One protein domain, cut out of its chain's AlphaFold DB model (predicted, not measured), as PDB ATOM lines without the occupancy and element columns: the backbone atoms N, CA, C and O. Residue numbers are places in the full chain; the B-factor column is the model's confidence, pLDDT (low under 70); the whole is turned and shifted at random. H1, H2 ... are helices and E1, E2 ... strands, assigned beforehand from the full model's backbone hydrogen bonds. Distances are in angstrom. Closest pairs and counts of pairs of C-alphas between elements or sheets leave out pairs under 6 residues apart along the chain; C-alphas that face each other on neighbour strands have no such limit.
ATOM      1  N   SER A  27      13.658  81.936 101.697       70.56
ATOM      2  CA  SER A  27      12.864  80.794 102.183       70.56
ATOM      3  C   SER A  27      11.797  81.217 103.203       70.56
ATOM      4  O   SER A  27      12.027  82.123 104.002       70.56
ATOM      5  N   LYS A  28      10.661  80.501 103.264       84.25
ATOM      6  CA  LYS A  28       9.676  80.607 104.365       84.25
ATOM      7  C   LYS A  28      10.233  80.099 105.703       84.25
ATOM      8  O   LYS A  28       9.739  80.469 106.767       84.25
ATOM      9  N   TYR A  29      11.232  79.224 105.643       91.12
ATOM     10  CA  TYR A  29      11.860  78.592 106.796       91.12
ATOM     11  C   TYR A  29      13.331  79.010 106.904       91.12
ATOM     12  O   TYR A  29      14.035  78.976 105.892       91.12
ATOM     13  N   PRO A  30      13.824  79.378 108.093       90.88
ATOM     14  CA  PRO A  30      15.213  79.781 108.265       90.88
ATOM     15  C   PRO A  30      16.206  78.630 108.038       90.88
ATOM     16  O   PRO A  30      15.942  77.469 108.378       90.88
ATOM     17  N   LEU A  31      17.375  78.996 107.503       91.50
ATOM     18  CA  LEU A  31      18.618  78.233 107.590       91.50
ATOM     19  C   LEU A  31      19.466  78.841 108.713       91.50
ATOM     20  O   LEU A  31      19.858  80.001 108.611       91.50
ATOM     21  N   TYR A  32      19.748  78.072 109.761       93.75
ATOM     22  CA  TYR A  32      20.698  78.466 110.801       93.75
ATOM     23  C   TYR A  32      22.061  77.849 110.512       93.75
ATOM     24  O   TYR A  32      22.147  76.657 110.209       93.75
ATOM     25  N   TRP A  33      23.111  78.658 110.621       92.94
ATOM     26  CA  TRP A  33      24.495  78.243 110.423       92.94
ATOM     27  C   TRP A  33      25.287  78.501 111.699       92.94
ATOM     28  O   TRP A  33      25.256  79.616 112.210       92.94
ATOM     29  N   PHE A  34      25.975  77.476 112.190       92.31
ATOM     30  CA  PHE A  34      26.825  77.527 113.374       92.31
ATOM     31  C   PHE A  34      28.269  77.251 112.955       92.31
ATOM     32  O   PHE A  34      28.564  76.200 112.376       92.31
ATOM     33  N   SER A  35      29.161  78.198 113.237       92.75
ATOM     34  CA  SER A  35      30.602  78.032 113.012       92.75
ATOM     35  C   SER A  35      31.212  76.990 113.960       92.75
ATOM     36  O   SER A  35      30.591  76.585 114.944       92.75
ATOM     37  N   GLU A  36      32.462  76.575 113.720       89.62
ATOM     38  CA  GLU A  36      33.173  75.618 114.595       89.62
ATOM     39  C   GLU A  36      33.276  76.077 116.075       89.62
ATOM     40  O   GLU A  36      33.485  75.255 116.977       89.62
ATOM     41  N   HIS A  37      33.112  77.378 116.349       88.81
ATOM     42  CA  HIS A  37      33.157  77.959 117.697       88.81
ATOM     43  C   HIS A  37      31.786  78.023 118.391       88.81
ATOM     44  O   HIS A  37      31.723  78.093 119.621       88.81
ATOM     45  N   GLU A  38      30.688  77.964 117.640       88.44
ATOM     46  CA  GLU A  38      29.325  78.107 118.158       88.44
ATOM     47  C   GLU A  38      28.715  76.738 118.467       88.44
ATOM     48  O   GLU A  38      27.944  76.164 117.702       88.44
ATOM     49  N   LYS A  39      29.078  76.198 119.631       93.56
ATOM     50  CA  LYS A  39      28.789  74.800 119.990       93.56
ATOM     51  C   LYS A  39      27.476  74.580 120.736       93.56
ATOM     52  O   LYS A  39      27.159  73.440 121.072       93.56
ATOM     53  N   HIS A  40      26.738  75.635 121.067       96.75
ATOM     54  CA  HIS A  40      25.557  75.533 121.920       96.75
ATOM     55  C   HIS A  40      24.415  76.409 121.431       96.75
ATOM     56  O   HIS A  40      24.614  77.584 121.129       96.75
ATOM     57  N   TRP A  41      23.208  75.851 121.445       96.69
ATOM     58  CA  TRP A  41      21.988  76.605 121.226       96.69
ATOM     59  C   TRP A  41      20.862  76.119 122.134       96.69
ATOM     60  O   TRP A  41      20.514  74.937 122.148       96.69
ATOM     61  N   GLU A  42      20.267  77.055 122.867       97.44
ATOM     62  CA  GLU A  42      19.073  76.825 123.670       97.44
ATOM     63  C   GLU A  42      17.821  77.188 122.863       97.44
ATOM     64  O   GLU A  42      17.634  78.342 122.464       97.44
ATOM     65  N   ILE A  43      16.954  76.203 122.617       96.25
ATOM     66  CA  ILE A  43      15.682  76.424 121.926       96.25
ATOM     67  C   ILE A  43      14.536  76.605 122.920       96.25
ATOM     68  O   ILE A  43      14.426  75.892 123.918       96.25
ATOM     69  N   ASN A  44      13.634  77.529 122.597       96.12
ATOM     70  CA  ASN A  44      12.453  77.833 123.397       96.12
ATOM     71  C   ASN A  44      11.207  77.839 122.507       96.12
ATOM     72  O   ASN A  44      10.802  78.868 121.971       96.12
ATOM     73  N   GLY A  45      10.607  76.660 122.340       96.25
ATOM     74  CA  GLY A  45       9.418  76.446 121.515       96.25
ATOM     75  C   GLY A  45       9.686  75.690 120.214       96.25
ATOM     76  O   GLY A  45      10.750  75.116 119.996       96.25
ATOM     77  N   ASN A  46       8.667  75.644 119.356       97.75
ATOM     78  CA  ASN A  46       8.689  74.821 118.149       97.75
ATOM     79  C   ASN A  46       9.051  75.654 116.922       97.75
ATOM     80  O   ASN A  46       8.436  76.692 116.679       97.75
ATOM     81  N   ILE A  47       9.985  75.159 116.112       96.44
ATOM     82  CA  ILE A  47      10.460  75.838 114.905       96.44
ATOM     83  C   ILE A  47      10.489  74.895 113.703       96.44
ATOM     84  O   ILE A  47      10.690  73.689 113.834       96.44
ATOM     85  N   TYR A  48      10.303  75.458 112.510       97.50
ATOM     86  CA  TYR A  48      10.575  74.778 111.246       97.50
ATOM     87  C   TYR A  48      11.861  75.355 110.673       97.50
ATOM     88  O   TYR A  48      11.872  76.530 110.319       97.50
ATOM     89  N   ALA A  49      12.934  74.570 110.610       95.69
ATOM     90  CA  ALA A  49      14.240  75.083 110.211       95.69
ATOM     91  C   ALA A  49      15.162  73.987 109.673       95.69
ATOM     92  O   ALA A  49      15.001  72.805 109.989       95.69
ATOM     93  N   VAL A  50      16.162  74.401 108.901       95.94
ATOM     94  CA  VAL A  50      17.360  73.591 108.649       95.94
ATOM     95  C   VAL A  50      18.507  74.202 109.437       95.94
ATOM     96  O   VAL A  50      18.683  75.416 109.437       95.94
ATOM     97  N   ILE A  51      19.265  73.361 110.127       96.25
ATOM     98  CA  ILE A  51      20.393  73.765 110.962       96.25
ATOM     99  C   ILE A  51      21.639  73.077 110.424       96.25
ATOM    100  O   ILE A  51      21.635  71.860 110.229       96.25
ATOM    101  N   VAL A  52      22.691  73.853 110.191       95.88
ATOM    102  CA  VAL A  52      24.007  73.371 109.772       95.88
ATOM    103  C   VAL A  52      25.036  73.814 110.803       95.88
ATOM    104  O   VAL A  52      25.062  74.986 111.165       95.88
ATOM    105  N   ALA A  53      25.873  72.890 111.267       96.38
ATOM    106  CA  ALA A  53      26.999  73.191 112.140       96.38
ATOM    107  C   ALA A  53      28.309  72.659 111.555       96.38
ATOM    108  O   ALA A  53      28.413  71.486 111.177       96.38
ATOM    109  N   GLU A  54      29.321  73.519 111.522       96.25
ATOM    110  CA  GLU A  54      30.667  73.185 111.048       96.25
ATOM    111  C   GLU A  54      31.454  72.325 112.043       96.25
ATOM    112  O   GLU A  54      32.474  71.756 111.670       96.25
ATOM    113  N   GLY A  55      30.982  72.180 113.282       95.25
ATOM    114  CA  GLY A  55      31.600  71.358 114.321       95.25
ATOM    115  C   GLY A  55      30.576  70.560 115.127       95.25
ATOM    116  O   GLY A  55      29.570  70.091 114.586       95.25
ATOM    117  N   ASP A  56      30.860  70.392 116.417       98.00
ATOM    118  CA  ASP A  56      29.918  69.816 117.378       98.00
ATOM    119  C   ASP A  56      28.818  70.829 117.714       98.00
ATOM    120  O   ASP A  56      29.090  72.023 117.854       98.00
ATOM    121  N   LEU A  57      27.588  70.351 117.900       98.25
ATOM    122  CA  LEU A  57      26.453  71.185 118.288       98.25
ATOM    123  C   LEU A  57      25.690  70.547 119.444       98.25
ATOM    124  O   LEU A  57      25.253  69.402 119.366       98.25
ATOM    125  N   THR A  58      25.475  71.321 120.500       98.31
ATOM    126  CA  THR A  58      24.616  70.963 121.626       98.31
ATOM    127  C   THR A  58      23.318  71.750 121.547       98.31
ATOM    128  O   THR A  58      23.332  72.977 121.618       98.31
ATOM    129  N   LEU A  59      22.196  71.044 121.441       98.00
ATOM    130  CA  LEU A  59      20.856  71.619 121.485       98.00
ATOM    131  C   LEU A  59      20.255  71.404 122.874       98.00
ATOM    132  O   LEU A  59      20.126  70.266 123.322       98.00
ATOM    133  N   SER A  60      19.868  72.482 123.546       97.81
ATOM    134  CA  SER A  60      19.288  72.469 124.894       97.81
ATOM    135  C   SER A  60      17.951  73.222 124.936       97.81
ATOM    136  O   SER A  60      17.426  73.635 123.901       97.81
ATOM    137  N   GLY A  61      17.371  73.380 126.127       96.88
ATOM    138  CA  GLY A  61      16.084  74.049 126.312       96.88
ATOM    139  C   GLY A  61      14.900  73.104 126.112       96.88
ATOM    140  O   GLY A  61      14.973  71.922 126.458       96.88
ATOM    141  N   LYS A  62      13.785  73.623 125.591       97.62
ATOM    142  CA  LYS A  62      12.532  72.873 125.418       97.62
ATOM    143  C   LYS A  62      11.835  73.263 124.121       97.62
ATOM    144  O   LYS A  62      11.435  74.414 123.943       97.62
ATOM    145  N   GLY A  63      11.599  72.287 123.250       96.81
ATOM    146  CA  GLY A  63      10.929  72.551 121.981       96.81
ATOM    147  C   GLY A  63      11.093  71.459 120.935       96.81
ATOM    148  O   GLY A  63      11.756  70.449 121.157       96.81
ATOM    149  N   GLU A  64      10.479  71.676 119.776       97.94
ATOM    150  CA  GLU A  64      10.541  70.772 118.629       97.94
ATOM    151  C   GLU A  64      11.106  71.480 117.393       97.94
ATOM    152  O   GLU A  64      10.571  72.495 116.947       97.94
ATOM    153  N   ILE A  65      12.148  70.910 116.794       98.00
ATOM    154  CA  ILE A  65      12.691  71.340 115.505       98.00
ATOM    155  C   ILE A  65      12.147  70.411 114.424       98.00
ATOM    156  O   ILE A  65      12.435  69.213 114.409       98.00
ATOM    157  N   ARG A  66      11.376  70.973 113.491       98.31
ATOM    158  CA  ARG A  66      10.842  70.283 112.310       98.31
ATOM    159  C   ARG A  66      11.647  70.652 111.071       98.31
ATOM    160  O   ARG A  66      11.487  71.742 110.534       98.31
ATOM    161  N   GLY A  67      12.474  69.742 110.579       97.06
ATOM    162  CA  GLY A  67      13.317  70.000 109.414       97.06
ATOM    163  C   GLY A  67      14.519  69.081 109.374       97.06
ATOM    164  O   GLY A  67      14.339  67.875 109.233       97.06
ATOM    165  N   ALA A  68      15.726  69.632 109.458       97.06
ATOM    166  CA  ALA A  68      16.954  68.841 109.488       97.06
ATOM    167  C   ALA A  68      18.034  69.523 110.331       97.06
ATOM    168  O   ALA A  68      18.134  70.748 110.335       97.06
ATOM    169  N   VAL A  69      18.856  68.716 111.001       97.19
ATOM    170  CA  VAL A  69      20.085  69.147 111.675       97.19
ATOM    171  C   VAL A  69      21.236  68.392 111.027       97.19
ATOM    172  O   VAL A  69      21.190  67.166 110.938       97.19
ATOM    173  N   ILE A  70      22.226  69.121 110.528       95.75
ATOM    174  CA  ILE A  70      23.384  68.583 109.818       95.75
ATOM    175  C   ILE A  70      24.625  69.097 110.542       95.75
ATOM    176  O   ILE A  70      24.876  70.298 110.558       95.75
ATOM    177  N   THR A  71      25.395  68.201 111.146       96.75
ATOM    178  CA  THR A  71      26.627  68.545 111.865       96.75
ATOM    179  C   THR A  71      27.810  67.841 111.211       96.75
ATOM    180  O   THR A  71      27.702  66.678 110.820       96.75
ATOM    181  N   LYS A  72      28.947  68.530 111.079       96.88
ATOM    182  CA  LYS A  72      30.225  67.881 110.727       96.88
ATOM    183  C   LYS A  72      30.770  67.070 111.910       96.88
ATOM    184  O   LYS A  72      31.384  66.027 111.698       96.88
ATOM    185  N   GLY A  73      30.548  67.561 113.133       95.56
ATOM    186  CA  GLY A  73      30.893  66.900 114.390       95.56
ATOM    187  C   GLY A  73      29.714  66.156 115.021       95.56
ATOM    188  O   GLY A  73      28.772  65.740 114.338       95.56
ATOM    189  N   GLN A  74      29.762  65.994 116.340       97.12
ATOM    190  CA  GLN A  74      28.718  65.335 117.120       97.12
ATOM    191  C   GLN A  74      27.539  66.268 117.412       97.12
ATOM    192  O   GLN A  74      27.703  67.444 117.731       97.12
ATOM    193  N   LEU A  75      26.332  65.708 117.343       97.50
ATOM    194  CA  LEU A  75      25.109  66.366 117.785       97.50
ATOM    195  C   LEU A  75      24.739  65.860 119.183       97.50
ATOM    196  O   LEU A  75      24.400  64.689 119.351       97.50
ATOM    197  N   HIS A  76      24.753  66.751 120.169       97.81
ATOM    198  CA  HIS A  76      24.258  66.482 121.515       97.81
ATOM    199  C   HIS A  76      22.847  67.051 121.655       97.81
ATOM    200  O   HIS A  76      22.647  68.263 121.716       97.81
ATOM    201  N   GLN A  77      21.850  66.173 121.688       97.12
ATOM    202  CA  GLN A  77      20.449  66.557 121.839       97.12
ATOM    203  C   GLN A  77      20.038  66.478 123.314       97.12
ATOM    204  O   GLN A  77      20.095  65.410 123.919       97.12
ATOM    205  N   GLY A  78      19.602  67.600 123.884       97.12
ATOM    206  CA  GLY A  78      19.031  67.654 125.225       97.12
ATOM    207  C   GLY A  78      17.689  66.922 125.313       97.12
ATOM    208  O   GLY A  78      16.929  66.873 124.350       97.12
ATOM    209  N   GLU A  79      17.371  66.387 126.490       96.81
ATOM    210  CA  GLU A  79      16.217  65.494 126.708       96.81
ATOM    211  C   GLU A  79      14.861  66.114 126.332       96.81
ATOM    212  O   GLU A  79      13.958  65.423 125.865       96.81
ATOM    213  N   ASN A  80      14.721  67.431 126.504       97.75
ATOM    214  CA  ASN A  80      13.490  68.178 126.226       97.75
ATOM    215  C   ASN A  80      13.450  68.795 124.817       97.75
ATOM    216  O   ASN A  80      12.494  69.498 124.470       97.75
ATOM    217  N   VAL A  81      14.478  68.540 124.006       97.81
ATOM    218  CA  VAL A  81      14.539  68.928 122.599       97.81
ATOM    219  C   VAL A  81      14.076  67.751 121.761       97.81
ATOM    220  O   VAL A  81      14.574  66.637 121.908       97.81
ATOM    221  N   LYS A  82      13.148  67.991 120.839       98.00
ATOM    222  CA  LYS A  82      12.680  66.981 119.893       98.00
ATOM    223  C   LYS A  82      13.074  67.356 118.474       98.00
ATOM    224  O   LYS A  82      12.744  68.435 117.993       98.00
ATOM    225  N   LEU A  83      13.744  66.440 117.787       97.50
ATOM    226  CA  LEU A  83      14.098  66.590 116.380       97.50
ATOM    227  C   LEU A  83      13.156  65.738 115.535       97.50
ATOM    228  O   LEU A  83      13.047  64.529 115.730       97.50
ATOM    229  N   VAL A  84      12.456  66.373 114.599       97.88
ATOM    230  CA  VAL A  84      11.544  65.701 113.675       97.88
ATOM    231  C   VAL A  84      11.967  66.037 112.260       97.88
ATOM    232  O   VAL A  84      11.925  67.194 111.841       97.88
ATOM    233  N   TYR A  85      12.344  65.014 111.498       97.19
ATOM    234  CA  TYR A  85      12.664  65.219 110.096       97.19
ATOM    235  C   TYR A  85      11.445  65.756 109.333       97.19
ATOM    236  O   TYR A  85      10.360  65.172 109.381       97.19
ATOM    237  N   ASN A  86      11.619  66.856 108.600       98.00
ATOM    238  CA  ASN A  86      10.582  67.411 107.735       98.00
ATOM    239  C   ASN A  86      11.131  67.677 106.329       98.00
ATOM    240  O   ASN A  86      11.836  68.657 106.082       98.00
ATOM    241  N   LYS A  87      10.753  66.803 105.390       96.44
ATOM    242  CA  LYS A  87      11.196  66.865 103.993       96.44
ATOM    243  C   LYS A  87      10.802  68.169 103.299       96.44
ATOM    244  O   LYS A  87      11.608  68.714 102.554       96.44
ATOM    245  N   LYS A  88       9.583  68.667 103.539       95.69
ATOM    246  CA  LYS A  88       9.082  69.893 102.904       95.69
ATOM    247  C   LYS A  88       9.923  71.097 103.325       95.69
ATOM    248  O   LYS A  88      10.397  71.829 102.465       95.69
ATOM    249  N   THR A  89      10.170  71.242 104.627       95.62
ATOM    250  CA  THR A  89      11.036  72.296 105.171       95.62
ATOM    251  C   THR A  89      12.442  72.226 104.583       95.62
ATOM    252  O   THR A  89      12.938  73.234 104.091       95.62
ATOM    253  N   LEU A  90      13.057  71.038 104.558       93.38
ATOM    254  CA  LEU A  90      14.387  70.865 103.968       93.38
ATOM    255  C   LEU A  90      14.415  71.244 102.481       93.38
ATOM    256  O   LEU A  90      15.325  71.937 102.046       93.38
ATOM    257  N   GLN A  91      13.430  70.803 101.698       93.12
ATOM    258  CA  GLN A  91      13.381  71.090 100.264       93.12
ATOM    259  C   GLN A  91      13.180  72.576  99.973       93.12
ATOM    260  O   GLN A  91      13.842  73.093  99.079       93.12
ATOM    261  N   GLU A  92      12.311  73.264 100.716       91.81
ATOM    262  CA  GLU A  92      12.120  74.711 100.559       91.81
ATOM    263  C   GLU A  92      13.417  75.472 100.862       91.81
ATOM    264  O   GLU A  92      13.850  76.271 100.033       91.81
ATOM    265  N   VAL A  93      14.105  75.141 101.962       90.25
ATOM    266  CA  VAL A  93      15.408  75.744 102.291       90.25
ATOM    267  C   VAL A  93      16.473  75.399 101.242       90.25
ATOM    268  O   VAL A  93      17.227  76.260 100.808       90.25
ATOM    269  N   VAL A  94      16.552  74.162 100.758       87.25
ATOM    270  CA  VAL A  94      17.540  73.824  99.720       87.25
ATOM    271  C   VAL A  94      17.262  74.584  98.422       87.25
ATOM    272  O   VAL A  94      18.198  75.084  97.810       87.25
ATOM    273  N   GLN A  95      16.002  74.705  97.995       86.31
ATOM    274  CA  GLN A  95      15.657  75.442  96.771       86.31
ATOM    275  C   GLN A  95      15.961  76.934  96.891       86.31
ATOM    276  O   GLN A  95      16.486  77.524  95.947       86.31
ATOM    277  N   ALA A  96      15.676  77.507  98.056       84.31
ATOM    278  CA  ALA A  96      15.990  78.878  98.421       84.31
ATOM    279  C   ALA A  96      17.476  79.213  98.244       84.31
ATOM    280  O   ALA A  96      17.851  80.169  97.565       84.31
ATOM    281  N   TYR A  97      18.333  78.368  98.814       78.19
ATOM    282  CA  TYR A  97      19.772  78.599  98.879       78.19
ATOM    283  C   TYR A  97      20.554  77.848  97.791       78.19
ATOM    284  O   TYR A  97      21.779  77.883  97.784       78.19
ATOM    285  N   ARG A  98      19.892  77.215  96.809       75.19
ATOM    286  CA  ARG A  98      20.565  76.407  95.763       75.19
ATOM    287  C   ARG A  98      21.589  77.186  94.932       75.19
ATOM    288  O   ARG A  98      22.479  76.590  94.332       75.19
TER     289      ARG A  98
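AT A GLANCE: This is residues 27 to 98 of the 113 residues of an uncharacterized protein of Avibacterium endocarditidis (UniProt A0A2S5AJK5). The chain winds in a short solenoid of stacked turns, each roughly triangular, with strands E1 to E6 as its sides, and helix H1 packs on the outside of one side, across the turns. E1 and E2 belong to the first turn, E3 and the first part of E4 to the next, and the last part of E4, E5 and E6 follow as the last layer of the stack. The printed part has 72 residues with six named strands, E1 to E6, and then one named helix, H1; the strands form one branched, twisted sheet, parallel in each neighbour pair, and the class is mixed, helices and strands. The whole is compact, with a radius of gyration of the C-alphas of 11.5 A, and spans 29 by 24 by 15 A.

HOW THE PARTS SIT: E1, residues 31 to 34, is an edge strand and the parallel neighbour of E3, residues 47 to 53, with N 34 and O 52 2.8 A apart, within hydrogen-bond range. E2, residues 40 to 44, is parallel to E4, residues 57 to 71, with N 41 and O 58 at 2.9 A. E3 and E4 are parallel too, with N 66 and O 47 at 2.8 A; E1 lies on one side of E3 and E4 on the other side. E4 bends by 172 degrees at residue 65, and its pairing is staggered: E2 is beside its residues 57 to 63 and E3 beside 65 to 71 on one side. On the other side of E4 are E5, residues 75 to 77, with N 59 and O 76 at 2.8 A, and E6, residues 81 to 85, with N 65 and O 82 at 2.8 A. E1 is apart from E5 and from E6. H1, residues 87 to 97, is on the sheet at a height over the sheet of 8.7 A. It is over E1 and only just over E3 and E4, with 3 C-alphas falling on each of these two. It runs across the strands, at 67 degrees to E1 on the local plane. The closest C-alphas of E4 and H1 are those of Gly 67 and Thr 89, 5.3 A apart. In H1 every O i to N i+4 pair is within hydrogen-bond range.

IN THESE COORDINATES: E1 begins at C-alpha 31, at (18.618, 78.233, 107.590), and is 10.1 A long; E2 is 13.4 A and E3 17.0 A. E4, the longest strand by residues, has its first and last C-alphas 6.9 A apart; C-alpha 65, at its bend, is at (12.691, 71.340, 115.505). E5 is 6.2 A long and E6 13.2 A. H1 is 15.4 A long and ends at C-alpha 97, at (19.772, 78.599, 98.879).

THE WHOLE: The two C-alphas farthest apart are those of Glu 79 and Arg 98, at 33.1 A. The printed part has no cut, and its six links between named elements are tight. The mean pLDDT of the printed part is 94.3, and no printed residue is under 70.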